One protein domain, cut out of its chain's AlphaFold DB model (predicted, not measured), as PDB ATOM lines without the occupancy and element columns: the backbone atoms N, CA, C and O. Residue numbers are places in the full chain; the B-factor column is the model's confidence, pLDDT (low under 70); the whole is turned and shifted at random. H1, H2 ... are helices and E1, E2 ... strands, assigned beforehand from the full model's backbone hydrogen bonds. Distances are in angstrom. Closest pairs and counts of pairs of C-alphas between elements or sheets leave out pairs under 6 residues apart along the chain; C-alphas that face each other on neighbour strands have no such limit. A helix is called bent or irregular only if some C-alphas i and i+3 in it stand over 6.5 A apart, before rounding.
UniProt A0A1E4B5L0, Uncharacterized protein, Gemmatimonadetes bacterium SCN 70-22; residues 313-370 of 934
ATOM      1  N   ASP A 313       5.378  20.696  41.014       92.94
ATOM      2  CA  ASP A 313       5.402  21.367  42.309       92.94
ATOM      3  C   ASP A 313       5.773  22.852  42.139       92.94
ATOM      4  O   ASP A 313       5.135  23.721  42.736       92.94
ATOM      5  N   GLU A 314       6.715  23.177  41.244       90.75
ATOM      6  CA  GLU A 314       7.043  24.551  40.847       90.75
ATOM      7  C   GLU A 314       5.853  25.230  40.145       90.75
ATOM      8  O   GLU A 314       5.574  26.399  40.417       90.75
ATOM      9  N   ALA A 315       5.107  24.517  39.293       91.12
ATOM     10  CA  ALA A 315       3.915  25.059  38.634       91.12
ATOM     11  C   ALA A 315       2.762  25.331  39.616       91.12
ATOM     12  O   ALA A 315       2.091  26.358  39.509       91.12
ATOM     13  N   VAL A 316       2.548  24.453  40.600       92.81
ATOM     14  CA  VAL A 316       1.562  24.682  41.666       92.81
ATOM     15  C   VAL A 316       1.969  25.884  42.521       92.81
ATOM     16  O   VAL A 316       1.143  26.768  42.735       92.81
ATOM     17  N   ALA A 317       3.240  25.985  42.925       93.12
ATOM     18  CA  ALA A 317       3.751  27.134  43.678       93.12
ATOM     19  C   ALA A 317       3.632  28.456  42.891       93.12
ATOM     20  O   ALA A 317       3.315  29.506  43.458       93.12
ATOM     21  N   LEU A 318       3.836  28.414  41.571       91.94
ATOM     22  CA  LEU A 318       3.575  29.539  40.673       91.94
ATOM     23  C   LEU A 318       2.090  29.934  40.675       91.94
ATOM     24  O   LEU A 318       1.769  31.122  40.736       91.94
ATOM     25  N   GLY A 319       1.187  28.951  40.626       90.44
ATOM     26  CA  GLY A 319      -0.255  29.170  40.738       90.44
ATOM     27  C   GLY A 319      -0.637  29.845  42.052       90.44
ATOM     28  O   GLY A 319      -1.256  30.906  42.032       90.44
ATOM     29  N   GLU A 320      -0.171  29.312  43.180       92.56
ATOM     30  CA  GLU A 320      -0.393  29.894  44.512       92.56
ATOM     31  C   GLU A 320       0.141  31.334  44.614       92.56
ATOM     32  O   GLU A 320      -0.485  32.206  45.228       92.56
ATOM     33  N   HIS A 321       1.279  31.626  43.973       92.88
ATOM     34  CA  HIS A 321       1.832  32.979  43.903       92.88
ATOM     35  C   HIS A 321       0.895  33.943  43.162       92.88
ATOM     36  O   HIS A 321       0.702  35.071  43.637       92.88
ATOM     37  N   PHE A 322       0.302  33.514  42.041       90.88
ATOM     38  CA  PHE A 322      -0.635  34.320  41.249       90.88
ATOM     39  C   PHE A 322      -2.058  34.359  41.806       90.88
ATOM     40  O   PHE A 322      -2.756  35.336  41.548       90.88
ATOM     41  N   ASP A 323      -2.488  33.393  42.615       90.38
ATOM     42  CA  ASP A 323      -3.831  33.348  43.221       90.38
ATOM     43  C   ASP A 323      -4.137  34.549  44.132       90.38
ATOM     44  O   ASP A 323      -5.302  34.863  44.402       90.38
ATOM     45  N   ARG A 324      -3.090  35.253  44.579       89.56
ATOM     46  CA  ARG A 324      -3.182  36.529  45.309       89.56
ATOM     47  C   ARG A 324      -3.643  37.695  44.427       89.56
ATOM     48  O   ARG A 324      -4.073  38.713  44.958       89.56
ATOM     49  N   ILE A 325      -3.524  37.549  43.107       90.88
ATOM     50  CA  ILE A 325      -3.816  38.561  42.082       90.88
ATOM     51  C   ILE A 325      -4.996  38.113  41.207       90.88
ATOM     52  O   ILE A 325      -5.833  38.929  40.822       90.88
ATOM     53  N   LEU A 326      -5.060  36.818  40.877       88.44
ATOM     54  CA  LEU A 326      -6.079  36.241  40.009       88.44
ATOM     55  C   LEU A 326      -7.428  36.098  40.737       88.44
ATOM     56  O   LEU A 326      -7.475  35.620  41.879       88.44
ATOM     57  N   PRO A 327      -8.543  36.447  40.070       87.56
ATOM     58  CA  PRO A 327      -9.874  36.190  40.597       87.56
ATOM     59  C   PRO A 327     -10.152  34.672  40.644       87.56
ATOM     60  O   PRO A 327      -9.525  33.918  39.889       87.56
ATOM     61  N   PRO A 328     -11.067  34.196  41.513       86.75
ATOM     62  CA  PRO A 328     -11.324  32.767  41.719       86.75
ATOM     63  C   PRO A 328     -11.605  31.979  40.434       86.75
ATOM     64  O   PRO A 328     -11.211  30.821  40.331       86.75
ATOM     65  N   GLU A 329     -12.234  32.609  39.443       84.19
ATOM     66  CA  GLU A 329     -12.619  31.998  38.168       84.19
ATOM     67  C   GLU A 329     -11.442  31.794  37.204       84.19
ATOM     68  O   GLU A 329     -11.621  31.148  36.181       84.19
ATOM     69  N   LEU A 330     -10.258  32.352  37.484       82.75
ATOM     70  CA  LEU A 330      -9.042  32.173  36.673       82.75
ATOM     71  C   LEU A 330      -7.978  31.310  37.368       82.75
ATOM     72  O   LEU A 330      -6.921  31.057  36.785       82.75
ATOM     73  N   ARG A 331      -8.246  30.858  38.600       88.75
ATOM     74  CA  ARG A 331      -7.342  29.984  39.357       88.75
ATOM     75  C   ARG A 331      -7.275  28.598  38.729       88.75
ATOM     76  O   ARG A 331      -8.233  28.140  38.107       88.75
ATOM     77  N   ARG A 332      -6.130  27.937  38.890       87.81
ATOM     78  CA  ARG A 332      -5.800  26.688  38.194       87.81
ATOM     79  C   ARG A 332      -5.651  25.536  39.165       87.81
ATOM     80  O   ARG A 332      -4.990  25.650  40.193       87.81
ATOM     81  N   THR A 333      -6.242  24.409  38.808       89.75
ATOM     82  CA  THR A 333      -6.103  23.149  39.534       89.75
ATOM     83  C   THR A 333      -4.777  22.463  39.202       89.75
ATOM     84  O   THR A 333      -4.146  22.735  38.179       89.75
ATOM     85  N   ARG A 334      -4.355  21.516  40.047       92.06
ATOM     86  CA  ARG A 334      -3.147  20.711  39.804       92.06
ATOM     87  C   ARG A 334      -3.185  19.994  38.449       92.06
ATOM     88  O   ARG A 334      -2.212  20.055  37.710       92.06
ATOM     89  N   SER A 335      -4.310  19.369  38.104       88.88
ATOM     90  CA  SER A 335      -4.459  18.643  36.835       88.88
ATOM     91  C   SER A 335      -4.382  19.562  35.612       88.88
ATOM     92  O   SER A 335      -3.858  19.170  34.574       88.88
ATOM     93  N   GLU A 336      -4.842  20.809  35.732       88.62
ATOM     94  CA  GLU A 336      -4.676  21.817  34.679       88.62
ATOM     95  C   GLU A 336      -3.203  22.227  34.501       88.62
ATOM     96  O   GLU A 336      -2.752  22.391  33.369       88.62
ATOM     97  N   TRP A 337      -2.428  22.332  35.587       90.12
ATOM     98  CA  TRP A 337      -0.978  22.554  35.504       90.12
ATOM     99  C   TRP A 337      -0.241  21.370  34.871       90.12
ATOM    100  O   TRP A 337       0.604  21.582  34.001       90.12
ATOM    101  N   GLU A 338      -0.589  20.133  35.244       89.62
ATOM    102  CA  GLU A 338      -0.046  18.913  34.621       89.62
ATOM    103  C   GLU A 338      -0.291  18.910  33.107       89.62
ATOM    104  O   GLU A 338       0.617  18.619  32.324       89.62
ATOM    105  N   TRP A 339      -1.497  19.306  32.691       87.19
ATOM    106  CA  TRP A 339      -1.859  19.407  31.282       87.19
ATOM    107  C   TRP A 339      -1.013  20.447  30.533       87.19
ATOM    108  O   TRP A 339      -0.492  20.133  29.465       87.19
ATOM    109  N   VAL A 340      -0.798  21.652  31.079       86.25
ATOM    110  CA  VAL A 340       0.031  22.681  30.413       86.25
ATOM    111  C   VAL A 340       1.481  22.266  30.298       86.25
ATOM    112  O   VAL A 340       2.104  22.503  29.262       86.25
ATOM    113  N   ILE A 341       2.038  21.673  31.356       87.50
ATOM    114  CA  ILE A 341       3.416  21.182  31.330       87.50
ATOM    115  C   ILE A 341       3.558  20.188  30.175       87.50
ATOM    116  O   ILE A 341       4.469  20.330  29.364       87.50
ATOM    117  N   ALA A 342       2.617  19.248  30.035       85.75
ATOM    118  CA  ALA A 342       2.608  18.298  28.929       85.75
ATOM    119  C   ALA A 342       2.397  18.973  27.556       85.75
ATOM    120  O   ALA A 342       3.124  18.670  26.609       85.75
ATOM    121  N   ASP A 343       1.453  19.913  27.436       84.19
ATOM    122  CA  ASP A 343       1.106  20.581  26.170       84.19
ATOM    123  C   ASP A 343       2.216  21.507  25.647       84.19
ATOM    124  O   ASP A 343       2.351  21.722  24.437       84.19
ATOM    125  N   THR A 344       3.047  22.042  26.541       84.81
ATOM    126  CA  THR A 344       4.141  22.968  26.209       84.81
ATOM    127  C   THR A 344       5.502  22.288  26.064       84.81
ATOM    128  O   THR A 344       6.436  22.916  25.559       84.81
ATOM    129  N   LEU A 345       5.613  21.007  26.430       84.12
ATOM    130  CA  LEU A 345       6.839  20.222  26.304       84.12
ATOM    131  C   LEU A 345       7.082  19.781  24.857       84.12
ATOM    132  O   LEU A 345       6.186  19.300  24.160       84.12
ATOM    133  N   ARG A 346       8.321  19.901  24.390       75.31
ATOM    134  CA  ARG A 346       8.761  19.461  23.065       75.31
ATOM    135  C   ARG A 346      10.045  18.665  23.189       75.31
ATOM    136  O   ARG A 346      10.962  19.062  23.899       75.31
ATOM    137  N   VAL A 347      10.135  17.571  22.444       70.44
ATOM    138  CA  VAL A 347      11.385  16.828  22.268       70.44
ATOM    139  C   VAL A 347      11.934  17.187  20.896       70.44
ATOM    140  O   VAL A 347      11.295  16.936  19.877       70.44
ATOM    141  N   THR A 348      13.097  17.826  20.880       64.00
ATOM    142  CA  THR A 348      13.809  18.217  19.659       64.00
ATOM    143  C   THR A 348      15.088  17.395  19.516       64.00
ATOM    144  O   THR A 348      15.520  16.741  20.465       64.00
ATOM    145  N   SER A 349      15.737  17.460  18.350       52.56
ATOM    146  CA  SER A 349      17.065  16.859  18.146       52.56
ATOM    147  C   SER A 349      18.127  17.394  19.116       52.56
ATOM    148  O   SER A 349      19.136  16.739  19.349       52.56
ATOM    149  N   GLU A 350      17.904  18.578  19.687       52.44
ATOM    150  CA  GLU A 350      18.808  19.246  20.628       52.44
ATOM    151  C   GLU A 350      18.453  18.968  22.097       52.44
ATOM    152  O   GLU A 350      19.148  19.428  23.000       52.44
ATOM    153  N   GLY A 351      17.395  18.189  22.346       63.50
ATOM    154  CA  GLY A 351      16.904  17.846  23.676       63.50
ATOM    155  C   GLY A 351      15.481  18.333  23.937       63.50
ATOM    156  O   GLY A 351      14.752  18.759  23.032       63.50
ATOM    157  N   THR A 352      15.070  18.235  25.198       69.81
ATOM    158  CA  THR A 352      13.748  18.665  25.653       69.81
ATOM    159  C   THR A 352      13.713  20.184  25.803       69.81
ATOM    160  O   THR A 352      14.546  20.757  26.499       69.81
ATOM    161  N   ARG A 353      12.742  20.839  25.167       77.19
ATOM    162  CA  ARG A 353      12.467  22.277  25.282       77.19
ATOM    163  C   ARG A 353      11.040  22.478  25.777       77.19
ATOM    164  O   ARG A 353      10.166  21.672  25.469       77.19
ATOM    165  N   SER A 354      10.791  23.553  26.515       83.25
ATOM    166  CA  SER A 354       9.449  23.898  26.977       83.25
ATOM    167  C   SER A 354       9.074  25.324  26.595       83.25
ATOM    168  O   SER A 354       9.873  26.249  26.724       83.25
ATOM    169  N   LEU A 355       7.830  25.497  26.146       81.38
ATOM    170  CA  LEU A 355       7.215  26.806  25.928       81.38
ATOM    171  C   LEU A 355       6.524  27.343  27.182       81.38
ATOM    172  O   LEU A 355       5.897  28.389  27.090       81.38
ATOM    173  N   PHE A 356       6.603  26.658  28.327       86.69
ATOM    174  CA  PHE A 356       5.785  26.927  29.513       86.69
ATOM    175  C   PHE A 356       5.701  28.416  29.883       86.69
ATOM    176  O   PHE A 356       4.612  28.987  29.880       86.69
ATOM    177  N   TRP A 357       6.837  29.083  30.117       83.12
ATOM    178  CA  TRP A 357       6.857  30.498  30.518       83.12
ATOM    179  C   TRP A 357       6.385  31.448  29.414       83.12
ATOM    180  O   TRP A 357       5.775  32.475  29.700       83.12
ATOM    181  N   VAL A 358       6.631  31.098  28.151       76.62
ATOM    182  CA  VAL A 358       6.185  31.872  26.982       76.62
ATOM    183  C   VAL A 358       4.674  31.724  26.785       76.62
ATOM    184  O   VAL A 358       3.974  32.682  26.462       76.62
ATOM    185  N   ALA A 359       4.163  30.515  27.009       79.06
ATOM    186  CA  ALA A 359       2.762  30.150  26.894       79.06
ATOM    187  C   ALA A 359       1.924  30.655  28.071       79.06
ATOM    188  O   ALA A 359       0.713  30.827  27.930       79.06
ATOM    189  N   LEU A 360       2.562  30.934  29.208       80.50
ATOM    190  CA  LEU A 360       1.916  31.341  30.449       80.50
ATOM    191  C   LEU A 360       0.988  32.548  30.254       80.50
ATOM    192  O   LEU A 360      -0.146  32.520  30.728       80.50
ATOM    193  N   ARG A 361       1.410  33.560  29.479       75.81
ATOM    194  CA  ARG A 361       0.568  34.732  29.165       75.81
ATOM    195  C   ARG A 361      -0.717  34.360  28.422       75.81
ATOM    196  O   ARG A 361      -1.765  34.951  28.659       75.81
ATOM    197  N   PHE A 362      -0.640  33.368  27.537       72.88
ATOM    198  CA  PHE A 362      -1.761  32.929  26.709       72.88
ATOM    199  C   PHE A 362      -2.691  31.986  27.450       72.88
ATOM    200  O   PHE A 362      -3.871  31.903  27.116       72.88
ATOM    201  N   TRP A 363      -2.150  31.237  28.406       77.38
ATOM    202  CA  TRP A 363      -2.886  30.213  29.120       77.38
ATOM    203  C   TRP A 363      -3.535  30.738  30.400       77.38
ATOM    204  O   TRP A 363      -4.720  30.481  30.606       77.38
ATOM    205  N   LEU A 364      -2.834  31.545  31.210       75.81
ATOM    206  CA  LEU A 364      -3.379  32.086  32.465       75.81
ATOM    207  C   LEU A 364      -4.680  32.868  32.257       75.81
ATOM    208  O   LEU A 364      -5.541  32.852  33.131       75.81
ATOM    209  N   LEU A 365      -4.854  33.489  31.090       69.44
ATOM    210  CA  LEU A 365      -6.016  34.316  30.763       69.44
ATOM    211  C   LEU A 365      -7.206  33.539  30.164       69.44
ATOM    212  O   LEU A 365      -8.215  34.156  29.825       69.44
ATOM    213  N   ARG A 366      -7.126  32.210  30.016       71.81
ATOM    214  CA  ARG A 366      -8.225  31.389  29.467       71.81
ATOM    215  C   ARG A 366      -9.273  31.053  30.525       71.81
ATOM    216  O   ARG A 366      -8.960  30.974  31.705       71.81
ATOM    217  N   VAL A 367     -10.502  30.758  30.118       63.34
ATOM    218  CA  VAL A 367     -11.496  30.192  31.048       63.34
ATOM    219  C   VAL A 367     -11.051  28.773  31.459       63.34
ATOM    220  O   VAL A 367     -10.650  28.006  30.577       63.34
ATOM    221  N   PRO A 368     -11.064  28.407  32.758       59.50
ATOM    222  CA  PRO A 368     -10.807  27.037  33.214       59.50
ATOM    223  C   PRO A 368     -11.674  25.999  32.497       59.50
ATOM    224  O   PRO A 368     -12.835  26.260  32.180       59.50
ATOM    225  N   GLY A 369     -11.099  24.829  32.204       57.81
ATOM    226  CA  GLY A 369     -11.762  23.765  31.433       57.81
ATOM    227  C   GLY A 369     -11.782  23.949  29.905       57.81
ATOM    228  O   GLY A 369     -12.310  23.097  29.194       57.81
ATOM    229  N   SER A 370     -11.193  25.021  29.363       62.19
ATOM    230  CA  SER A 370     -10.903  25.127  27.926       62.19
ATOM    231  C   SER A 370      -9.681  24.260  27.585       62.19
ATOM    232  O   SER A 370      -8.550  24.738  27.620       62.19
TER     233      SER A 370
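What this domain is: This is residues 313 to 370 of the 934 residues of an uncharacterized protein of Gemmatimonadetes bacterium SCN 70-22 (UniProt A0A1E4B5L0). Three short helices, H1, H2 and H3, make the body of an elongated model, with H2 and H3 nearest its middle; a two-stranded hairpin, E1 and E2, makes one end, where residues 347 to 352 stick out free, and the long link from H1 to H2 reaches the other end at Pro 328. H2 meets both H1 and H3, and H2 runs straight on into the hairpin. The printed part has 58 residues, with three named helices and two named strands in the order H1, H2, E1, E2, H3 along the chain; the strands are antiparallel, and the class is mixed, helices and strands. It is only just compact, close to loose, with a radius of gyration of the C-alphas of 12.1 A and spans of 40 by 22 by 18 A.

How they stand to each other: Begin with H1, residues 313 to 322, and H2, residues 334 to 344: they only just touch, with 3 pairs of C-alphas within 8 A, the closest those of Ala 315 and Trp 337, 6.3 A apart. Their lines are only just about perpendicular, at 73 degrees. Next look at E1, residues 345 to 348, and E2, residues 351 to 354, an antiparallel hairpin with N 346 and O 353 at 2.8 A and N 348 and O 351 at 2.9 A, within hydrogen-bond range. H3, residues 356 to 364, touches H2, closest at the C-alphas of Thr 344 and Phe 356, 5.4 A, at a steep tilt of 55 degrees, opposite ways. H1 and H3 are apart. Every O i to N i+4 pair is within hydrogen-bond range in H1 and H2, but 3 of 5 in H3, which is only just irregular: C-alphas 358 and 361 are 6.7 A apart.

Where its parts are: Find C-alpha 313 at (5.402, 21.367, 42.309); from there H1 runs 14.3 A to Phe 322. H2 runs 15.6 A from Arg 334, E1 9.8 A from Leu 345 and E2 10.2 A from Gly 351. H3 runs 10.9 A from Phe 356 to C-alpha 364 at (-3.379, 32.086, 32.465).

The domain as a whole: The C-alphas of Pro 328 and Ser 349, 40.2 A, are the two farthest apart. The printed part has no cut, and the link from H1 to H2, 11 residues, is long. Look for pLDDT under 70 at residues 348 to 352, 365 and 367 to 370.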